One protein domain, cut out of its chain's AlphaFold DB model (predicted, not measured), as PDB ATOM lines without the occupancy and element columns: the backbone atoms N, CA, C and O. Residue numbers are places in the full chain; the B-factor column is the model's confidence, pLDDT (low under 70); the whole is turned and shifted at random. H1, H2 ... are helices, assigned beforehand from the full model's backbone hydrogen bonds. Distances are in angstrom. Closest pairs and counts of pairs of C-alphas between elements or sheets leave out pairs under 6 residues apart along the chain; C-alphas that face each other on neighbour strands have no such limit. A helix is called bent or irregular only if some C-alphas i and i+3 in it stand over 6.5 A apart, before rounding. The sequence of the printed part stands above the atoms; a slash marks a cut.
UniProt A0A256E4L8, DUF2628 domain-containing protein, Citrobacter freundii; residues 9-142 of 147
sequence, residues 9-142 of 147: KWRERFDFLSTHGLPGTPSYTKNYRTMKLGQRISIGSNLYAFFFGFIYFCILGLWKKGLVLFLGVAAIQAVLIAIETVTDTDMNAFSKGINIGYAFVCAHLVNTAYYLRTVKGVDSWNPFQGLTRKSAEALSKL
ATOM      1  N   LYS A   9     -59.999 -48.527-166.803       92.56
ATOM      2  CA  LYS A   9     -61.021 -47.898-167.650       92.56
ATOM      3  C   LYS A   9     -61.679 -46.671-167.009       92.56
ATOM      4  O   LYS A   9     -62.049 -45.724-167.699       92.56
ATOM      5  N   TRP A  10     -61.891 -46.690-165.694       95.12
ATOM      6  CA  TRP A  10     -62.429 -45.531-164.984       95.12
ATOM      7  C   TRP A  10     -61.384 -44.434-164.819       95.12
ATOM      8  O   TRP A  10     -61.720 -43.261-164.990       95.12
ATOM      9  N   ARG A  11     -60.132 -44.819-164.563       94.25
ATOM     10  CA  ARG A  11     -58.994 -43.903-164.494       94.25
ATOM     11  C   ARG A  11     -58.831 -43.126-165.796       94.25
ATOM     12  O   ARG A  11     -58.862 -41.907-165.752       94.25
ATOM     13  N   GLU A  12     -58.829 -43.798-166.948       95.00
ATOM     14  CA  GLU A  12     -58.759 -43.147-168.269       95.00
ATOM     15  C   GLU A  12     -59.839 -42.071-168.463       95.00
ATOM     16  O   GLU A  12     -59.573 -40.957-168.921       95.00
ATOM     17  N   ARG A  13     -61.086 -42.388-168.094       96.31
ATOM     18  CA  ARG A  13     -62.219 -41.457-168.204       96.31
ATOM     19  C   ARG A  13     -62.050 -40.257-167.287       96.31
ATOM     20  O   ARG A  13     -62.346 -39.131-167.686       96.31
ATOM     21  N   PHE A  14     -61.625 -40.499-166.053       96.25
ATOM     22  CA  PHE A  14     -61.459 -39.446-165.065       96.25
ATOM     23  C   PHE A  14     -60.261 -38.560-165.394       96.25
ATOM     24  O   PHE A  14     -60.385 -37.343-165.301       96.25
ATOM     25  N   ASP A  15     -59.163 -39.138-165.878       95.75
ATOM     26  CA  ASP A  15     -57.977 -38.408-166.321       95.75
ATOM     27  C   ASP A  15     -58.317 -37.510-167.512       95.75
ATOM     28  O   ASP A  15     -57.933 -36.337-167.540       95.75
ATOM     29  N   PHE A  16     -59.122 -38.010-168.457       96.81
ATOM     30  CA  PHE A  16     -59.618 -37.205-169.568       96.81
ATOM     31  C   PHE A  16     -60.471 -36.018-169.089       96.81
ATOM     32  O   PHE A  16     -60.236 -34.881-169.502       96.81
ATOM     33  N   LEU A  17     -61.434 -36.254-168.192       96.38
ATOM     34  CA  LEU A  17     -62.303 -35.204-167.638       96.38
ATOM     35  C   LEU A  17     -61.544 -34.211-166.746       96.38
ATOM     36  O   LEU A  17     -61.882 -33.028-166.704       96.38
ATOM     37  N   SER A  18     -60.518 -34.680-166.042       95.69
ATOM     38  CA  SER A  18     -59.613 -33.867-165.231       95.69
ATOM     39  C   SER A  18     -58.783 -32.931-166.110       95.69
ATOM     40  O   SER A  18     -58.740 -31.726-165.869       95.69
ATOM     41  N   THR A  19     -58.196 -33.472-167.182       95.94
ATOM     42  CA  THR A  19     -57.281 -32.745-168.074       95.94
ATOM     43  C   THR A  19     -58.017 -31.783-169.005       95.94
ATOM     44  O   THR A  19     -57.595 -30.645-169.201       95.94
ATOM     45  N   HIS A  20     -59.130 -32.223-169.594       96.44
ATOM     46  CA  HIS A  20     -59.833 -31.473-170.640       96.44
ATOM     47  C   HIS A  20     -61.118 -30.796-170.156       96.44
ATOM     48  O   HIS A  20     -61.729 -30.035-170.907       96.44
ATOM     49  N   GLY A  21     -61.508 -31.022-168.902       95.56
ATOM     50  CA  GLY A  21     -62.724 -30.481-168.313       95.56
ATOM     51  C   GLY A  21     -63.974 -31.304-168.629       95.56
ATOM     52  O   GLY A  21     -63.935 -32.371-169.235       95.56
ATOM     53  N   LEU A  22     -65.117 -30.786-168.180       96.75
ATOM     54  CA  LEU A  22     -66.427 -31.427-168.327       96.75
ATOM     55  C   LEU A  22     -67.013 -31.212-169.740       96.75
ATOM     56  O   LEU A  22     -66.587 -30.280-170.431       96.75
ATOM     57  N   PRO A  23     -68.029 -31.996-170.159       96.25
ATOM     58  CA  PRO A  23     -68.594 -31.941-171.512       96.25
ATOM     59  C   PRO A  23     -69.016 -30.553-172.012       96.25
ATOM     60  O   PRO A  23     -68.861 -30.247-173.190       96.25
ATOM     61  N   GLY A  24     -69.495 -29.689-171.116       95.38
ATOM     62  CA  GLY A  24     -69.906 -28.320-171.427       95.38
ATOM     63  C   GLY A  24     -68.762 -27.342-171.706       95.38
ATOM     64  O   GLY A  24     -69.019 -26.169-171.979       95.38
ATOM     65  N   THR A  25     -67.504 -27.781-171.614       96.31
ATOM     66  CA  THR A  25     -66.328 -26.948-171.891       96.31
ATOM     67  C   THR A  25     -65.897 -27.028-173.365       96.31
ATOM     68  O   THR A  25     -65.973 -28.093-173.991       96.31
ATOM     69  N   PRO A  26     -65.359 -25.933-173.940       95.19
ATOM     70  CA  PRO A  26     -64.782 -25.974-175.285       95.19
ATOM     71  C   PRO A  26     -63.590 -26.938-175.397       95.19
ATOM     72  O   PRO A  26     -63.429 -27.594-176.425       95.19
ATOM     73  N   SER A  27     -62.778 -27.050-174.336       95.75
ATOM     74  CA  SER A  27     -61.604 -27.933-174.298       95.75
ATOM     75  C   SER A  27     -61.994 -29.408-174.415       95.75
ATOM     76  O   SER A  27     -61.435 -30.109-175.262       95.75
ATOM     77  N   TYR A  28     -63.014 -29.857-173.672       96.19
ATOM     78  CA  TYR A  28     -63.575 -31.200-173.822       96.19
ATOM     79  C   TYR A  28     -63.989 -31.453-175.269       96.19
ATOM     80  O   TYR A  28     -63.542 -32.414-175.886       96.19
ATOM     81  N   THR A  29     -64.800 -30.557-175.842       93.81
ATOM     82  CA  THR A  29     -65.354 -30.750-177.189       93.81
ATOM     83  C   THR A  29     -64.253 -30.816-178.247       93.81
ATOM     84  O   THR A  29     -64.311 -31.664-179.139       93.81
ATOM     85  N   LYS A  30     -63.231 -29.958-178.139       96.12
ATOM     86  CA  LYS A  30     -62.086 -29.937-179.056       96.12
ATOM     87  C   LYS A  30     -61.323 -31.263-179.028       96.12
ATOM     88  O   LYS A  30     -61.101 -31.840-180.086       96.12
ATOM     89  N   ASN A  31     -60.969 -31.761-177.844       96.38
ATOM     90  CA  ASN A  31     -60.167 -32.983-177.703       96.38
ATOM     91  C   ASN A  31     -60.988 -34.259-177.947       96.38
ATOM     92  O   ASN A  31     -60.530 -35.192-178.595       96.38
ATOM     93  N   TYR A  32     -62.247 -34.287-177.518       95.12
ATOM     94  CA  TYR A  32     -63.145 -35.412-177.777       95.12
ATOM     95  C   TYR A  32     -63.366 -35.627-179.287       95.12
ATOM     96  O   TYR A  32     -63.444 -36.758-179.762       95.12
ATOM     97  N   ARG A  33     -63.405 -34.546-180.078       93.25
ATOM     98  CA  ARG A  33     -63.552 -34.601-181.542       93.25
ATOM     99  C   ARG A  33     -62.275 -34.962-182.303       93.25
ATOM    100  O   ARG A  33     -62.371 -35.195-183.503       93.25
ATOM    101  N   THR A  34     -61.105 -35.030-181.677       95.12
ATOM    102  CA  THR A  34     -59.881 -35.513-182.350       95.12
ATOM    103  C   THR A  34     -59.643 -37.003-182.117       95.12
ATOM    104  O   THR A  34     -58.928 -37.638-182.886       95.12
ATOM    105  N   MET A  35     -60.293 -37.593-181.109       94.62
ATOM    106  CA  MET A  35     -60.198 -39.020-180.798       94.62
ATOM    107  C   MET A  35     -60.717 -39.916-181.924       94.62
ATOM    108  O   MET A  35     -61.673 -39.564-182.627       94.62
ATOM    109  N   LYS A  36     -60.151 -41.126-182.016       95.62
ATOM    110  CA  LYS A  36     -60.687 -42.215-182.849       95.62
ATOM    111  C   LYS A  36     -62.052 -42.666-182.319       95.62
ATOM    112  O   LYS A  36     -62.326 -42.552-181.124       95.62
ATOM    113  N   LEU A  37     -62.898 -43.233-183.183       92.50
ATOM    114  CA  LEU A  37     -64.278 -43.606-182.834       92.50
ATOM    115  C   LEU A  37     -64.370 -44.504-181.585       92.50
ATOM    116  O   LEU A  37     -65.167 -44.227-180.694       92.50
ATOM    117  N   GLY A  38     -63.510 -45.522-181.472       91.50
ATOM    118  CA  GLY A  38     -63.496 -46.417-180.306       91.50
ATOM    119  C   GLY A  38     -63.154 -45.705-178.990       91.50
ATOM    120  O   GLY A  38     -63.800 -45.945-177.972       91.50
ATOM    121  N   GLN A  39     -62.200 -44.769-179.016       92.81
ATOM    122  CA  GLN A  39     -61.847 -43.956-177.846       92.81
ATOM    123  C   GLN A  39     -62.996 -43.026-177.454       92.81
ATOM    124  O   GLN A  39     -63.329 -42.938-176.275       92.81
ATOM    125  N   ARG A  40     -63.658 -42.401-178.439       93.19
ATOM    126  CA  ARG A  40     -64.846 -41.575-178.181       93.19
ATOM    127  C   ARG A  40     -65.925 -42.368-177.466       93.19
ATOM    128  O   ARG A  40     -66.419 -41.910-176.448       93.19
ATOM    129  N   ILE A  41     -66.247 -43.567-177.947       92.31
ATOM    130  CA  ILE A  41     -67.260 -44.422-177.313       92.31
ATOM    131  C   ILE A  41     -66.818 -44.834-175.900       92.31
ATOM    132  O   ILE A  41     -67.626 -44.793-174.973       92.31
ATOM    133  N   SER A  42     -65.542 -45.180-175.699       92.50
ATOM    134  CA  SER A  42     -65.026 -45.573-174.377       92.50
ATOM    135  C   SER A  42     -65.130 -44.447-173.338       92.50
ATOM    136  O   SER A  42     -65.543 -44.692-172.197       92.50
ATOM    137  N   ILE A  43     -64.789 -43.217-173.742       95.00
ATOM    138  CA  ILE A  43     -64.790 -42.018-172.894       95.00
ATOM    139  C   ILE A  43     -66.202 -41.452-172.714       95.00
ATOM    140  O   ILE A  43     -66.614 -41.133-171.598       95.00
ATOM    141  N   GLY A  44     -66.951 -41.331-173.805       93.19
ATOM    142  CA  GLY A  44     -68.237 -40.645-173.855       93.19
ATOM    143  C   GLY A  44     -69.433 -41.501-173.464       93.19
ATOM    144  O   GLY A  44     -70.477 -40.940-173.142       93.19
ATOM    145  N   SER A  45     -69.306 -42.830-173.465       94.69
ATOM    146  CA  SER A  45     -70.425 -43.735-173.196       94.69
ATOM    147  C   SER A  45     -70.035 -44.889-172.265       94.69
ATOM    148  O   SER A  45     -68.861 -45.186-172.018       94.69
ATOM    149  N   ASN A  46     -71.042 -45.564-171.717       97.25
ATOM    150  CA  ASN A  46     -70.862 -46.730-170.865       97.25
ATOM    151  C   ASN A  46     -71.913 -47.797-171.179       97.25
ATOM    152  O   ASN A  46     -73.109 -47.581-170.992       97.25
ATOM    153  N   LEU A  47     -71.439 -48.962-171.625       96.19
ATOM    154  CA  LEU A  47     -72.291 -50.074-172.034       96.19
ATOM    155  C   LEU A  47     -73.103 -50.657-170.868       96.19
ATOM    156  O   LEU A  47     -74.249 -51.044-171.056       96.19
ATOM    157  N   TYR A  48     -72.555 -50.664-169.650       96.62
ATOM    158  CA  TYR A  48     -73.296 -51.142-168.483       96.62
ATOM    159  C   TYR A  48     -74.466 -50.211-168.158       96.62
ATOM    160  O   TYR A  48     -75.577 -50.675-167.934       96.62
ATOM    161  N   ALA A  49     -74.260 -48.893-168.207       97.25
ATOM    162  CA  ALA A  49     -75.354 -47.945-168.003       97.25
ATOM    163  C   ALA A  49     -76.395 -47.979-169.130       97.25
ATOM    164  O   ALA A  49     -77.558 -47.684-168.871       97.25
ATOM    165  N   PHE A  50     -76.000 -48.354-170.351       97.62
ATOM    166  CA  PHE A  50     -76.935 -48.553-171.457       97.62
ATOM    167  C   PHE A  50     -77.940 -49.675-171.153       97.62
ATOM    168  O   PHE A  50     -79.140 -49.461-171.264       97.62
ATOM    169  N   PHE A  51     -77.468 -50.848-170.719       96.94
ATOM    170  CA  PHE A  51     -78.347 -51.998-170.470       96.94
ATOM    171  C   PHE A  51     -79.015 -51.988-169.094       96.94
ATOM    172  O   PHE A  51     -80.154 -52.426-168.960       96.94
ATOM    173  N   PHE A  52     -78.319 -51.502-168.065       96.94
ATOM    174  CA  PHE A  52     -78.764 -51.623-166.674       96.94
ATOM    175  C   PHE A  52     -79.299 -50.312-166.081       96.94
ATOM    176  O   PHE A  52     -79.780 -50.320-164.946       96.94
ATOM    177  N   GLY A  53     -79.225 -49.195-166.819       95.56
ATOM    178  CA  GLY A  53     -79.860 -47.916-166.482       95.56
ATOM    179  C   GLY A  53     -79.738 -47.534-165.005       95.56
ATOM    180  O   GLY A  53     -78.637 -47.444-164.452       95.56
ATOM    181  N   PHE A  54     -80.890 -47.347-164.354       96.94
ATOM    182  CA  PHE A  54     -81.001 -46.994-162.936       96.94
ATOM    183  C   PHE A  54     -80.221 -47.918-161.989       96.94
ATOM    184  O   PHE A  54     -79.544 -47.428-161.084       96.94
ATOM    185  N   ILE A  55     -80.260 -49.235-162.211       97.94
ATOM    186  CA  ILE A  55     -79.606 -50.218-161.335       97.94
ATOM    187  C   ILE A  55     -78.097 -49.962-161.299       97.94
ATOM    188  O   ILE A  55     -77.488 -49.929-160.229       97.94
ATOM    189  N   TYR A  56     -77.489 -49.693-162.455       97.81
ATOM    190  CA  TYR A  56     -76.060 -49.396-162.527       97.81
ATOM    191  C   TYR A  56     -75.696 -48.054-161.882       97.81
ATOM    192  O   TYR A  56     -74.648 -47.937-161.247       97.81
ATOM    193  N   PHE A  57     -76.575 -47.051-161.970       98.06
ATOM    194  CA  PHE A  57     -76.399 -45.806-161.221       98.06
ATOM    195  C   PHE A  57     -76.383 -46.063-159.708       98.06
ATOM    196  O   PHE A  57     -75.548 -45.486-159.013       98.06
ATOM    197  N   CYS A  58     -77.241 -46.944-159.190       97.56
ATOM    198  CA  CYS A  58     -77.231 -47.319-157.773       97.56
ATOM    199  C   CYS A  58     -75.929 -48.018-157.360       97.56
ATOM    200  O   CYS A  58     -75.363 -47.650-156.332       97.56
ATOM    201  N   ILE A  59     -75.406 -48.938-158.182       96.56
ATOM    202  CA  ILE A  59     -74.119 -49.621-157.936       96.56
ATOM    203  C   ILE A  59     -72.973 -48.610-157.775       96.56
ATOM    204  O   ILE A  59     -72.126 -48.763-156.901       96.56
ATOM    205  N   LEU A  60     -72.965 -47.542-158.579       95.44
ATOM    206  CA  LEU A  60     -71.952 -46.479-158.509       95.44
ATOM    207  C   LEU A  60     -72.224 -45.425-157.417       95.44
ATOM    208  O   LEU A  60     -71.513 -44.422-157.334       95.44
ATOM    209  N   GLY A  61     -73.273 -45.594-156.606       95.81
ATOM    210  CA  GLY A  61     -73.666 -44.619-155.586       95.81
ATOM    211  C   GLY A  61     -74.252 -43.318-156.155       95.81
ATOM    212  O   GLY A  61     -74.224 -42.287-155.485       95.81
ATOM    213  N   LEU A  62     -74.783 -43.357-157.382       97.56
ATOM    214  CA  LEU A  62     -75.414 -42.247-158.114       97.56
ATOM    215  C   LEU A  62     -76.952 -42.308-158.061       97.56
ATOM    216  O   LEU A  62     -77.629 -41.794-158.957       97.56
ATOM    217  N   TRP A  63     -77.510 -42.941-157.025       97.50
ATOM    218  CA  TRP A  63     -78.934 -43.275-156.927       97.50
ATOM    219  C   TRP A  63     -79.865 -42.066-157.122       97.50
ATOM    220  O   TRP A  63     -80.874 -42.200-157.803       97.50
ATOM    221  N   LYS A  64     -79.505 -40.866-156.639       98.25
ATOM    222  CA  LYS A  64     -80.310 -39.639-156.831       98.25
ATOM    223  C   LYS A  64     -80.489 -39.283-158.308       98.25
ATOM    224  O   LYS A  64     -81.606 -39.097-158.780       98.25
ATOM    225  N   LYS A  65     -79.383 -39.216-159.057       98.25
ATOM    226  CA  LYS A  65     -79.388 -38.893-160.495       98.25
ATOM    227  C   LYS A  65     -80.076 -39.991-161.299       98.25
ATOM    228  O   LYS A  65     -80.859 -39.690-162.194       98.25
ATOM    229  N   GLY A  66     -79.793 -41.249-160.955       97.88
ATOM    230  CA  GLY A  66     -80.441 -42.399-161.572       97.88
ATOM    231  C   GLY A  66     -81.956 -42.365-161.377       97.88
ATOM    232  O   GLY A  66     -82.691 -42.591-162.334       97.88
ATOM    233  N   LEU A  67     -82.418 -42.033-160.167       98.31
ATOM    234  CA  LEU A  67     -83.839 -41.985-159.832       98.31
ATOM    235  C   LEU A  67     -84.556 -40.882-160.612       98.31
ATOM    236  O   LEU A  67     -85.633 -41.124-161.138       98.31
ATOM    237  N   VAL A  68     -83.943 -39.702-160.766       98.44
ATOM    238  CA  VAL A  68     -84.513 -38.623-161.595       98.44
ATOM    239  C   VAL A  68     -84.664 -39.049-163.050       98.44
ATOM    240  O   VAL A  68     -85.714 -38.818-163.642       98.44
ATOM    241  N   LEU A  69     -83.649 -39.698-163.630       98.25
ATOM    242  CA  LEU A  69     -83.740 -40.198-165.004       98.25
ATOM    243  C   LEU A  69     -84.828 -41.274-165.138       98.25
ATOM    244  O   LEU A  69     -85.591 -41.251-166.100       98.25
ATOM    245  N   PHE A  70     -84.905 -42.194-164.175       98.31
ATOM    246  CA  PHE A  70     -85.892 -43.271-164.161       98.31
ATOM    247  C   PHE A  70     -87.329 -42.750-164.029       98.31
ATOM    248  O   PHE A  70     -88.191 -43.108-164.824       98.31
ATOM    249  N   LEU A  71     -87.584 -41.857-163.073       98.44
ATOM    250  CA  LEU A  71     -88.905 -41.251-162.899       98.44
ATOM    251  C   LEU A  71     -89.284 -40.371-164.094       98.44
ATOM    252  O   LEU A  71     -90.445 -40.356-164.489       98.44
ATOM    253  N   GLY A  72     -88.312 -39.688-164.705       98.25
ATOM    254  CA  GLY A  72     -88.530 -38.909-165.921       98.25
ATOM    255  C   GLY A  72     -89.022 -39.771-167.084       98.25
ATOM    256  O   GLY A  72     -90.035 -39.440-167.694       98.25
ATOM    257  N   VAL A  73     -88.354 -40.898-167.366       98.19
ATOM    258  CA  VAL A  73     -88.820 -41.810-168.424       98.19
ATOM    259  C   VAL A  73     -90.147 -42.475-168.049       98.19
ATOM    260  O   VAL A  73     -91.034 -42.546-168.890       98.19
ATOM    261  N   ALA A  74     -90.348 -42.869-166.786       98.31
ATOM    262  CA  ALA A  74     -91.608 -43.460-166.331       98.31
ATOM    263  C   ALA A  74     -92.801 -42.502-166.499       98.31
ATOM    264  O   ALA A  74     -93.866 -42.922-166.945       98.31
ATOM    265  N   ALA A  75     -92.615 -41.211-166.209       98.50
ATOM    266  CA  ALA A  75     -93.639 -40.192-166.417       98.50
ATOM    267  C   ALA A  75     -93.991 -40.025-167.904       98.50
ATOM    268  O   ALA A  75     -95.167 -39.964-168.253       98.50
ATOM    269  N   ILE A  76     -92.986 -40.013-168.788       98.12
ATOM    270  CA  ILE A  76     -93.205 -39.956-170.241       98.12
ATOM    271  C   ILE A  76     -93.991 -41.185-170.718       98.12
ATOM    272  O   ILE A  76     -94.953 -41.045-171.471       98.12
ATOM    273  N   GLN A  77     -93.631 -42.379-170.241       97.88
ATOM    274  CA  GLN A  77     -94.333 -43.618-170.585       97.88
ATOM    275  C   GLN A  77     -95.788 -43.605-170.101       97.88
ATOM    276  O   GLN A  77     -96.676 -44.008-170.843       97.88
ATOM    277  N   ALA A  78     -96.050 -43.097-168.894       97.94
ATOM    278  CA  ALA A  78     -97.410 -42.955-168.379       97.94
ATOM    279  C   ALA A  78     -98.269 -42.025-169.255       97.94
ATOM    280  O   ALA A  78     -99.427 -42.335-169.524       97.94
ATOM    281  N   VAL A  79     -97.694 -40.921-169.749       97.44
ATOM    282  CA  VAL A  79     -98.378 -40.014-170.686       97.44
ATOM    283  C   VAL A  79     -98.671 -40.706-172.018       97.44
ATOM    284  O   VAL A  79     -99.782 -40.574-172.525       97.44
ATOM    285  N   LEU A  80     -97.720 -41.467-172.571       96.56
ATOM    286  CA  LEU A  80     -97.954 -42.217-173.811       96.56
ATOM    287  C   LEU A  80     -99.089 -43.236-173.667       96.56
ATOM    288  O   LEU A  80     -99.961 -43.279-174.529       96.56
ATOM    289  N   ILE A  81     -99.113 -43.991-172.565       96.62
ATOM    290  CA  ILE A  81    -100.182 -44.961-172.276       96.62
ATOM    291  C   ILE A  81    -101.538 -44.254-172.168       96.62
ATOM    292  O   ILE A  81    -102.537 -44.746-172.689       96.62
ATOM    293  N   ALA A  82    -101.585 -43.087-171.518       96.69
ATOM    294  CA  ALA A  82    -102.813 -42.305-171.405       96.69
ATOM    295  C   ALA A  82    -103.321 -41.825-172.775       96.69
ATOM    296  O   ALA A  82    -104.518 -41.916-173.038       96.69
ATOM    297  N   ILE A  83    -102.428 -41.358-173.656       96.19
ATOM    298  CA  ILE A  83    -102.780 -40.951-175.027       96.19
ATOM    299  C   ILE A  83    -103.308 -42.149-175.818       96.19
ATOM    300  O   ILE A  83    -104.411 -42.070-176.343       96.19
ATOM    301  N   GLU A  84    -102.567 -43.259-175.839       96.25
ATOM    302  CA  GLU A  84    -102.959 -44.503-176.517       96.25
ATOM    303  C   GLU A  84    -104.346 -44.983-176.073       96.25
ATOM    304  O   GLU A  84    -105.180 -45.310-176.912       96.25
ATOM    305  N   THR A  85    -104.638 -44.914-174.768       95.69
ATOM    306  CA  THR A  85    -105.944 -45.297-174.202       95.69
ATOM    307  C   THR A  85    -107.083 -44.372-174.651       95.69
ATOM    308  O   THR A  85    -108.208 -44.828-174.838       95.69
ATOM    309  N   VAL A  86    -106.825 -43.068-174.795       97.31
ATOM    310  CA  VAL A  86    -107.855 -42.074-175.153       97.31
ATOM    311  C   VAL A  86    -108.090 -42.007-176.662       97.31
ATOM    312  O   VAL A  86    -109.215 -41.755-177.088       97.31
ATOM    313  N   THR A  87    -107.047 -42.195-177.472       95.88
ATOM    314  CA  THR A  87    -107.110 -42.022-178.932       95.88
ATOM    315  C   THR A  87    -107.180 -43.334-179.705       95.88
ATOM    316  O   THR A  87    -107.214 -43.286-180.934       95.88
ATOM    317  N   ASP A  88    -107.163 -44.482-179.019       94.38
ATOM    318  CA  ASP A  88    -107.147 -45.828-179.615       94.38
ATOM    319  C   ASP A  88    -106.064 -45.967-180.707       94.38
ATOM    320  O   ASP A  88    -106.285 -46.457-181.812       94.38
ATOM    321  N   THR A  89    -104.878 -45.413-180.433       94.38
ATOM    322  CA  THR A  89    -103.754 -45.337-181.380       94.38
ATOM    323  C   THR A  89    -102.556 -46.117-180.855       94.38
ATOM    324  O   THR A  89    -102.137 -45.890-179.726       94.38
ATOM    325  N   ASP A  90    -101.927 -46.946-181.694       93.81
ATOM    326  CA  ASP A  90    -100.716 -47.685-181.313       93.81
ATOM    327  C   ASP A  90     -99.496 -46.755-181.164       93.81
ATOM    328  O   ASP A  90     -98.991 -46.170-182.129       93.81
ATOM    329  N   MET A  91     -98.992 -46.644-179.932       93.31
ATOM    330  CA  MET A  91     -97.810 -45.854-179.572       93.31
ATOM    331  C   MET A  91     -96.577 -46.730-179.281       93.31
ATOM    332  O   MET A  91     -95.533 -46.211-178.866       93.31
ATOM    333  N   ASN A  92     -96.624 -48.048-179.529       94.06
ATOM    334  CA  ASN A  92     -95.537 -48.965-179.162       94.06
ATOM    335  C   ASN A  92     -94.191 -48.607-179.788       94.06
ATOM    336  O   ASN A  92     -93.151 -48.712-179.132       94.06
ATOM    337  N   ALA A  93     -94.182 -48.195-181.057       95.06
ATOM    338  CA  ALA A  93     -92.949 -47.798-181.733       95.06
ATOM    339  C   ALA A  93     -92.292 -46.589-181.039       95.06
ATOM    340  O   ALA A  93     -91.084 -46.601-180.788       95.06
ATOM    341  N   PHE A  94     -93.092 -45.590-180.654       95.25
ATOM    342  CA  PHE A  94     -92.626 -44.413-179.919       95.25
ATOM    343  C   PHE A  94     -92.126 -44.783-178.522       95.25
ATOM    344  O   PHE A  94     -91.017 -44.402-178.150       95.25
ATOM    345  N   SER A  95     -92.887 -45.595-177.788       96.25
ATOM    346  CA  SER A  95     -92.514 -46.120-176.468       96.25
ATOM    347  C   SER A  95     -91.157 -46.842-176.495       96.25
ATOM    348  O   SER A  95     -90.263 -46.559-175.692       96.25
ATOM    349  N   LYS A  96     -90.926 -47.720-177.484       97.00
ATOM    350  CA  LYS A  96     -89.622 -48.381-177.687       97.00
ATOM    351  C   LYS A  96     -88.510 -47.374-177.988       97.00
ATOM    352  O   LYS A  96     -87.430 -47.476-177.407       97.00
ATOM    353  N   GLY A  97     -88.776 -46.391-178.849       97.75
ATOM    354  CA  GLY A  97     -87.830 -45.318-179.161       97.75
ATOM    355  C   GLY A  97     -87.415 -44.513-177.926       97.75
ATOM    356  O   GLY A  97     -86.228 -44.246-177.737       97.75
ATOM    357  N   ILE A  98     -88.364 -44.197-177.042       97.81
ATOM    358  CA  ILE A  98     -88.106 -43.480-175.786       97.81
ATOM    359  C   ILE A  98     -87.258 -44.318-174.831       97.81
ATOM    360  O   ILE A  98     -86.297 -43.797-174.265       97.81
ATOM    361  N   ASN A  99     -87.533 -45.617-174.699       97.25
ATOM    362  CA  ASN A  99     -86.725 -46.512-173.865       97.25
ATOM    363  C   ASN A  99     -85.281 -46.643-174.375       97.25
ATOM    364  O   ASN A  99     -84.333 -46.602-173.587       97.25
ATOM    365  N   ILE A 100     -85.094 -46.724-175.696       97.81
ATOM    366  CA  ILE A 100     -83.763 -46.696-176.315       97.81
ATOM    367  C   ILE A 100     -83.082 -45.344-176.053       97.81
ATOM    368  O   ILE A 100     -81.914 -45.301-175.663       97.81
ATOM    369  N   GLY A 101     -83.809 -44.232-176.201       98.12
ATOM    370  CA  GLY A 101     -83.317 -42.893-175.875       98.12
ATOM    371  C   GLY A 101     -82.865 -42.771-174.416       98.12
ATOM    372  O   GLY A 101     -81.773 -42.272-174.147       98.12
ATOM    373  N   TYR A 102     -83.650 -43.298-173.476       98.38
ATOM    374  CA  TYR A 102     -83.301 -43.368-172.056       98.38
ATOM    375  C   TYR A 102     -82.008 -44.158-171.814       98.38
ATOM    376  O   TYR A 102     -81.130 -43.685-171.085       98.38
ATOM    377  N   ALA A 103     -81.846 -45.317-172.462       98.25
ATOM    378  CA  ALA A 103     -80.622 -46.112-172.386       98.25
ATOM    379  C   ALA A 103     -79.399 -45.315-172.874       98.25
ATOM    380  O   ALA A 103     -78.361 -45.282-172.206       98.25
ATOM    381  N   PHE A 104     -79.527 -44.592-173.992       98.06
ATOM    382  CA  PHE A 104     -78.468 -43.708-174.486       98.06
ATOM    383  C   PHE A 104     -78.152 -42.568-173.519       98.06
ATOM    384  O   PHE A 104     -76.975 -42.291-173.278       98.06
ATOM    385  N   VAL A 105     -79.164 -41.921-172.937       98.12
ATOM    386  CA  VAL A 105     -78.961 -40.863-171.938       98.12
ATOM    387  C   VAL A 105     -78.193 -41.416-170.735       98.12
ATOM    388  O   VAL A 105     -77.169 -40.852-170.352       98.12
ATOM    389  N   CYS A 106     -78.604 -42.559-170.184       98.25
ATOM    390  CA  CYS A 106     -77.895 -43.201-169.076       98.25
ATOM    391  C   CYS A 106     -76.433 -43.508-169.431       98.25
ATOM    392  O   CYS A 106     -75.526 -43.177-168.660       98.25
ATOM    393  N   ALA A 107     -76.198 -44.072-170.619       98.06
ATOM    394  CA  ALA A 107     -74.868 -44.414-171.109       98.06
ATOM    395  C   ALA A 107     -73.923 -43.208-171.176       98.06
ATOM    396  O   ALA A 107     -72.753 -43.340-170.818       98.06
ATOM    397  N   HIS A 108     -74.416 -42.047-171.615       96.69
ATOM    398  CA  HIS A 108     -73.590 -40.850-171.804       96.69
ATOM    399  C   HIS A 108     -73.383 -40.041-170.520       96.69
ATOM    400  O   HIS A 108     -72.345 -39.402-170.341       96.69
ATOM    401  N   LEU A 109     -74.349 -40.062-169.599       97.56
ATOM    402  CA  LEU A 109     -74.266 -39.256-168.381       97.56
ATOM    403  C   LEU A 109     -73.450 -39.916-167.274       97.56
ATOM    404  O   LEU A 109     -72.813 -39.206-166.491       97.56
ATOM    405  N   VAL A 110     -73.439 -41.250-167.199       97.56
ATOM    406  CA  VAL A 110     -72.857 -41.957-166.048       97.56
ATOM    407  C   VAL A 110     -71.377 -41.638-165.841       97.56
ATOM    408  O   VAL A 110     -70.946 -41.492-164.702       97.56
ATOM    409  N   ASN A 111     -70.598 -41.467-166.917       97.19
ATOM    410  CA  ASN A 111     -69.157 -41.239-166.799       97.19
ATOM    411  C   ASN A 111     -68.865 -39.888-166.134       97.19
ATOM    412  O   ASN A 111     -68.089 -39.810-165.182       97.19
ATOM    413  N   THR A 112     -69.563 -38.842-166.584       97.00
ATOM    414  CA  THR A 112     -69.468 -37.500-165.994       97.00
ATOM    415  C   THR A 112     -70.036 -37.485-164.577       97.00
ATOM    416  O   THR A 112     -69.424 -36.923-163.671       97.00
ATOM    417  N   ALA A 113     -71.181 -38.132-164.348       97.62
ATOM    418  CA  ALA A 113     -71.807 -38.196-163.031       97.62
ATOM    419  C   ALA A 113     -70.912 -38.895-161.997       97.62
ATOM    420  O   ALA A 113     -70.781 -38.405-160.874       97.62
ATOM    421  N   TYR A 114     -70.263 -39.995-162.384       97.25
ATOM    422  CA  TYR A 114     -69.359 -40.728-161.507       97.25
ATOM    423  C   TYR A 114     -68.083 -39.935-161.218       97.25
ATOM    424  O   TYR A 114     -67.689 -39.826-160.060       97.25
ATOM    425  N   TYR A 115     -67.507 -39.269-162.223       97.06
ATOM    426  CA  TYR A 115     -66.387 -38.347-162.014       97.06
ATOM    427  C   TYR A 115     -66.739 -37.235-161.016       97.06
ATOM    428  O   TYR A 115     -65.997 -36.974-160.071       97.06
ATOM    429  N   LEU A 116     -67.902 -36.599-161.175       97.06
ATOM    430  CA  LEU A 116     -68.346 -35.543-160.265       97.06
ATOM    431  C   LEU A 116     -68.537 -36.057-158.833       97.06
ATOM    432  O   LEU A 116     -68.164 -35.366-157.884       97.06
ATOM    433  N   ARG A 117     -69.070 -37.270-158.668       96.25
ATOM    434  CA  ARG A 117     -69.241 -37.904-157.356       96.25
ATOM    435  C   ARG A 117     -67.897 -38.210-156.697       96.25
ATOM    436  O   ARG A 117     -67.692 -37.828-155.547       96.25
ATOM    437  N   THR A 118     -66.995 -38.864-157.420       95.06
ATOM    438  CA  THR A 118     -65.735 -39.387-156.873       95.06
ATOM    439  C   THR A 118     -64.684 -38.291-156.720       95.06
ATOM    440  O   THR A 118     -64.122 -38.114-155.642       95.06
ATOM    441  N   VAL A 119     -64.466 -37.502-157.773       95.44
ATOM    442  CA  VAL A 119     -63.380 -36.513-157.841       95.44
ATOM    443  C   VAL A 119     -63.806 -35.180-157.247       95.44
ATOM    444  O   VAL A 119     -63.044 -34.559-156.513       95.44
ATOM    445  N   LYS A 120     -65.028 -34.724-157.535       95.25
ATOM    446  CA  LYS A 120     -65.521 -33.421-157.056       95.25
ATOM    447  C   LYS A 120     -66.368 -33.514-155.786       95.25
ATOM    448  O   LYS A 120     -66.736 -32.486-155.228       95.25
ATOM    449  N   GLY A 121     -66.684 -34.722-155.311       95.06
ATOM    450  CA  GLY A 121     -67.515 -34.921-154.121       95.06
ATOM    451  C   GLY A 121     -68.966 -34.464-154.283       95.06
ATOM    452  O   GLY A 121     -69.648 -34.250-153.283       95.06
ATOM    453  N   VAL A 122     -69.441 -34.284-155.517       95.56
ATOM    454  CA  VAL A 122     -70.764 -33.727-155.809       95.56
ATOM    455  C   VAL A 122     -71.820 -34.818-155.707       95.56
ATOM    456  O   VAL A 122     -71.817 -35.779-156.475       95.56
ATOM    457  N   ASP A 123     -72.762 -34.629-154.791       94.69
ATOM    458  CA  ASP A 123     -73.947 -35.468-154.646       94.69
ATOM    459  C   ASP A 123     -75.208 -34.620-154.841       94.69
ATOM    460  O   ASP A 123     -75.566 -33.808-153.991       94.69
ATOM    461  N   SER A 124     -75.859 -34.750-155.998       95.69
ATOM    462  CA  SER A 124     -76.991 -33.901-156.377       95.69
ATOM    463  C   SER A 124     -78.045 -34.669-157.168       95.69
ATOM    464  O   SER A 124     -77.751 -35.687-157.793       95.69
ATOM    465  N   TRP A 125     -79.252 -34.111-157.213       97.69
ATOM    466  CA  TRP A 125     -80.383 -34.654-157.965       97.69
ATOM    467  C   TRP A 125     -80.327 -34.375-159.473       97.69
ATOM    468  O   TRP A 125     -81.019 -35.034-160.232       97.69
ATOM    469  N   ASN A 126     -79.498 -33.437-159.941       97.44
ATOM    470  CA  ASN A 126     -79.464 -33.061-161.357       97.44
ATOM    471  C   ASN A 126     -78.533 -33.993-162.170       97.44
ATOM    472  O   ASN A 126     -77.309 -33.884-162.021       97.44
ATOM    473  N   PRO A 127     -79.046 -34.870-163.055       96.50
ATOM    474  CA  PRO A 127     -78.212 -35.788-163.835       96.50
ATOM    475  C   PRO A 127     -77.407 -35.090-164.947       96.50
ATOM    476  O   PRO A 127     -76.415 -35.643-165.409       96.50
ATOM    477  N   PHE A 128     -77.767 -33.861-165.328       97.25
ATOM    478  CA  PHE A 128     -77.186 -33.112-166.452       97.25
ATOM    479  C   PHE A 128     -76.070 -32.134-166.039       97.25
ATOM    480  O   PHE A 128     -75.703 -31.219-166.783       97.25
ATOM    481  N   GLN A 129     -75.526 -32.289-164.831       95.75
ATOM    482  CA  GLN A 129     -74.424 -31.457-164.349       95.75
ATOM    483  C   GLN A 129     -73.174 -31.600-165.223       95.75
ATOM    484  O   GLN A 129     -72.747 -32.700-165.554       95.75
ATOM    485  N   GLY A 130     -72.567 -30.463-165.559       94.56
ATOM    486  CA  GLY A 130     -71.357 -30.399-166.375       94.56
ATOM    487  C   GLY A 130     -71.599 -30.418-167.884       94.56
ATOM    488  O   GLY A 130     -70.631 -30.277-168.623       94.56
ATOM    489  N   LEU A 131     -72.848 -30.542-168.351       95.44
ATOM    490  CA  LEU A 131     -73.168 -30.500-169.786       95.44
ATOM    491  C   LEU A 131     -73.256 -29.080-170.345       95.44
ATOM    492  O   LEU A 131     -72.961 -28.855-171.513       95.44
ATOM    493  N   THR A 132     -73.659 -28.112-169.523       96.50
ATOM    494  CA  THR A 132     -73.699 -26.702-169.924       96.50
ATOM    495  C   THR A 132     -72.411 -26.002-169.522       96.50
ATOM    496  O   THR A 132     -71.808 -26.336-168.500       96.50
ATOM    497  N   ARG A 133     -72.017 -24.975-170.281       95.38
ATOM    498  CA  ARG A 133     -70.835 -24.158-169.977       95.38
ATOM    499  C   ARG A 133     -70.884 -23.583-168.559       95.38
ATOM    500  O   ARG A 133     -69.957 -23.794-167.786       95.38
ATOM    501  N   LYS A 134     -72.014 -22.974-168.178       96.38
ATOM    502  CA  LYS A 134     -72.235 -22.430-166.827       96.38
ATOM    503  C   LYS A 134     -72.079 -23.499-165.741       96.38
ATOM    504  O   LYS A 134     -71.427 -23.259-164.729       96.38
ATOM    505  N   SER A 135     -72.663 -24.686-165.937       96.56
ATOM    506  CA  SER A 135     -72.527 -25.774-164.964       96.56
ATOM    507  C   SER A 135     -71.093 -26.288-164.891       96.56
ATOM    508  O   SER A 135     -70.624 -26.578-163.795       96.56
ATOM    509  N   ALA A 136     -70.405 -26.413-166.024       96.50
ATOM    510  CA  ALA A 136     -69.032 -26.887-166.069       96.50
ATOM    511  C   ALA A 136     -68.064 -25.911-165.378       96.50
ATOM    512  O   ALA A 136     -67.233 -26.341-164.583       96.50
ATOM    513  N   GLU A 137     -68.222 -24.608-165.618       95.38
ATOM    514  CA  GLU A 137     -67.439 -23.538-164.982       95.38
ATOM    515  C   GLU A 137     -67.679 -23.446-163.468       95.38
ATOM    516  O   GLU A 137     -66.761 -23.145-162.709       95.38
ATOM    517  N   ALA A 138     -68.900 -23.713-163.000       96.12
ATOM    518  CA  ALA A 138     -69.177 -23.765-161.565       96.12
ATOM    519  C   ALA A 138     -68.491 -24.971-160.899       96.12
ATOM    520  O   ALA A 138     -67.925 -24.849-159.815       96.12
ATOM    521  N   LEU A 139     -68.514 -26.132-161.561       95.94
ATOM    522  CA  LEU A 139     -67.957 -27.383-161.040       95.94
ATOM    523  C   LEU A 139     -66.426 -27.444-161.127       95.94
ATOM    524  O   LEU A 139     -65.803 -28.150-160.334       95.94
ATOM    525  N   SER A 140     -65.802 -26.712-162.056       92.75
ATOM    526  CA  SER A 140     -64.338 -26.657-162.166       92.75
ATOM    527  C   SER A 140     -63.684 -25.982-160.958       92.75
ATOM    528  O   SER A 140     -62.578 -26.366-160.589       92.75
ATOM    529  N   LYS A 141     -64.390 -25.049-160.305       94.38
ATOM    530  CA  LYS A 141     -63.942 -24.337-159.095       94.38
ATOM    531  C   LYS A 141     -63.912 -25.212-157.842       94.38
ATOM    532  O   LYS A 141     -63.314 -24.822-156.845       94.38
ATOM    533  N   LEU A 142     -64.576 -26.370-157.864       94.50
ATOM    534  CA  LEU A 142     -64.584 -27.286-156.728       94.50
ATOM    535  C   LEU A 142     -63.225 -27.983-156.586       94.50
ATOM    536  O   LEU A 142     -62.639 -28.373-157.607       94.50
TER     537      LEU A 142
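What this domain is: This is residues 9 to 142 of the 147 residues of the protein "DUF2628 domain-containing protein" of Citrobacter freundii (UniProt A0A256E4L8). A long helical hairpin, H5 and H6a, makes most of the length, and at one end of it is a loose head of short helices. H4 crosses both helices of the hairpin near the head; H6 then bends into H6b, which H1 crosses, with H2 and H3 on H1 and H7 at the edge of the head. The printed part has 134 residues with seven named helices, H1 to H7 in chain order, and no named strand; the class is all helix. The whole is only just compact, close to loose, with a radius of gyration of the C-alphas of 16.5 A, and its elongated outline spans 53 by 31 by 27 A.

How they stand to each other: H1, residues 9 to 20, touches H2, residues 26 to 32, with residues 17 to 20 alone; the closest C-alphas, of His 20 and Tyr 28, are 4.9 A apart. They form a helical hairpin, opposite ways at a tilt of 37 degrees, only just steep. H1 also touches H3, residues 37 to 44, about perpendicular at 83 degrees, the closest C-alphas being those of Arg 13 and Ile 43, 5.4 A apart. H4, residues 47 to 59, is irregular, with C-alphas 51 and 54 9.4 A apart. It touches H5, residues 63 to 87, at a steep tilt of 65 degrees, with Phe 54 and Gly 66 closest, their C-alphas 4.8 A apart. H6, residues 92 to 118, was assigned as one helix by its hydrogen bonds but is bent, with C-alphas 108 and 111 6.7 A apart; its arms H6a, residues 92 to 108, and H6b, residues 111 to 118, stand at a steep tilt of 47 degrees. H5 and H6a touch as a helical hairpin, opposite ways at a shallow tilt of 12 degrees, the C-alphas of Gln 77 and Ser 95 closest at 6.6 A. H4 touches H6a at 71 degrees, only just about perpendicular, with Phe 50 and Ala 103 closest, their C-alphas 4.5 A apart. H6b touches H1, about perpendicular at 89 degrees, the C-alphas of Tyr 115 and Phe 14 closest at 5.9 A. H7, residues 133 to 140, touches no helix. Helix packing is mostly crossed, the touching helices mostly not at a shallow tilt. Each O i to N i+4 pair is within hydrogen-bond range in H1, H2, H3, H5, H6a, H6b and H7, and 7 of 9 are in H4.

Where its parts are: H1 begins at C-alpha 9, (-61.021, -47.898, -167.650), and measures 16.7 A; H2 is 9.9 A, H3 10.3 A and H4 14.2 A. H5 measures 35.8 A, ending at C-alpha 87, (-107.110, -42.022, -178.932). H6a is 24.5 A, H6b 10.7 A and H7 10.5 A, ending at C-alpha 140, (-64.338, -26.657, -162.166).

The domain as a whole: The two C-alphas farthest apart, of Thr 19 and Asp 88, are 52.8 A apart. The printed part has no cut. The link from H6 to H7, residues 119 to 132, is long; the other links are tight. No printed residue has a pLDDT under 70.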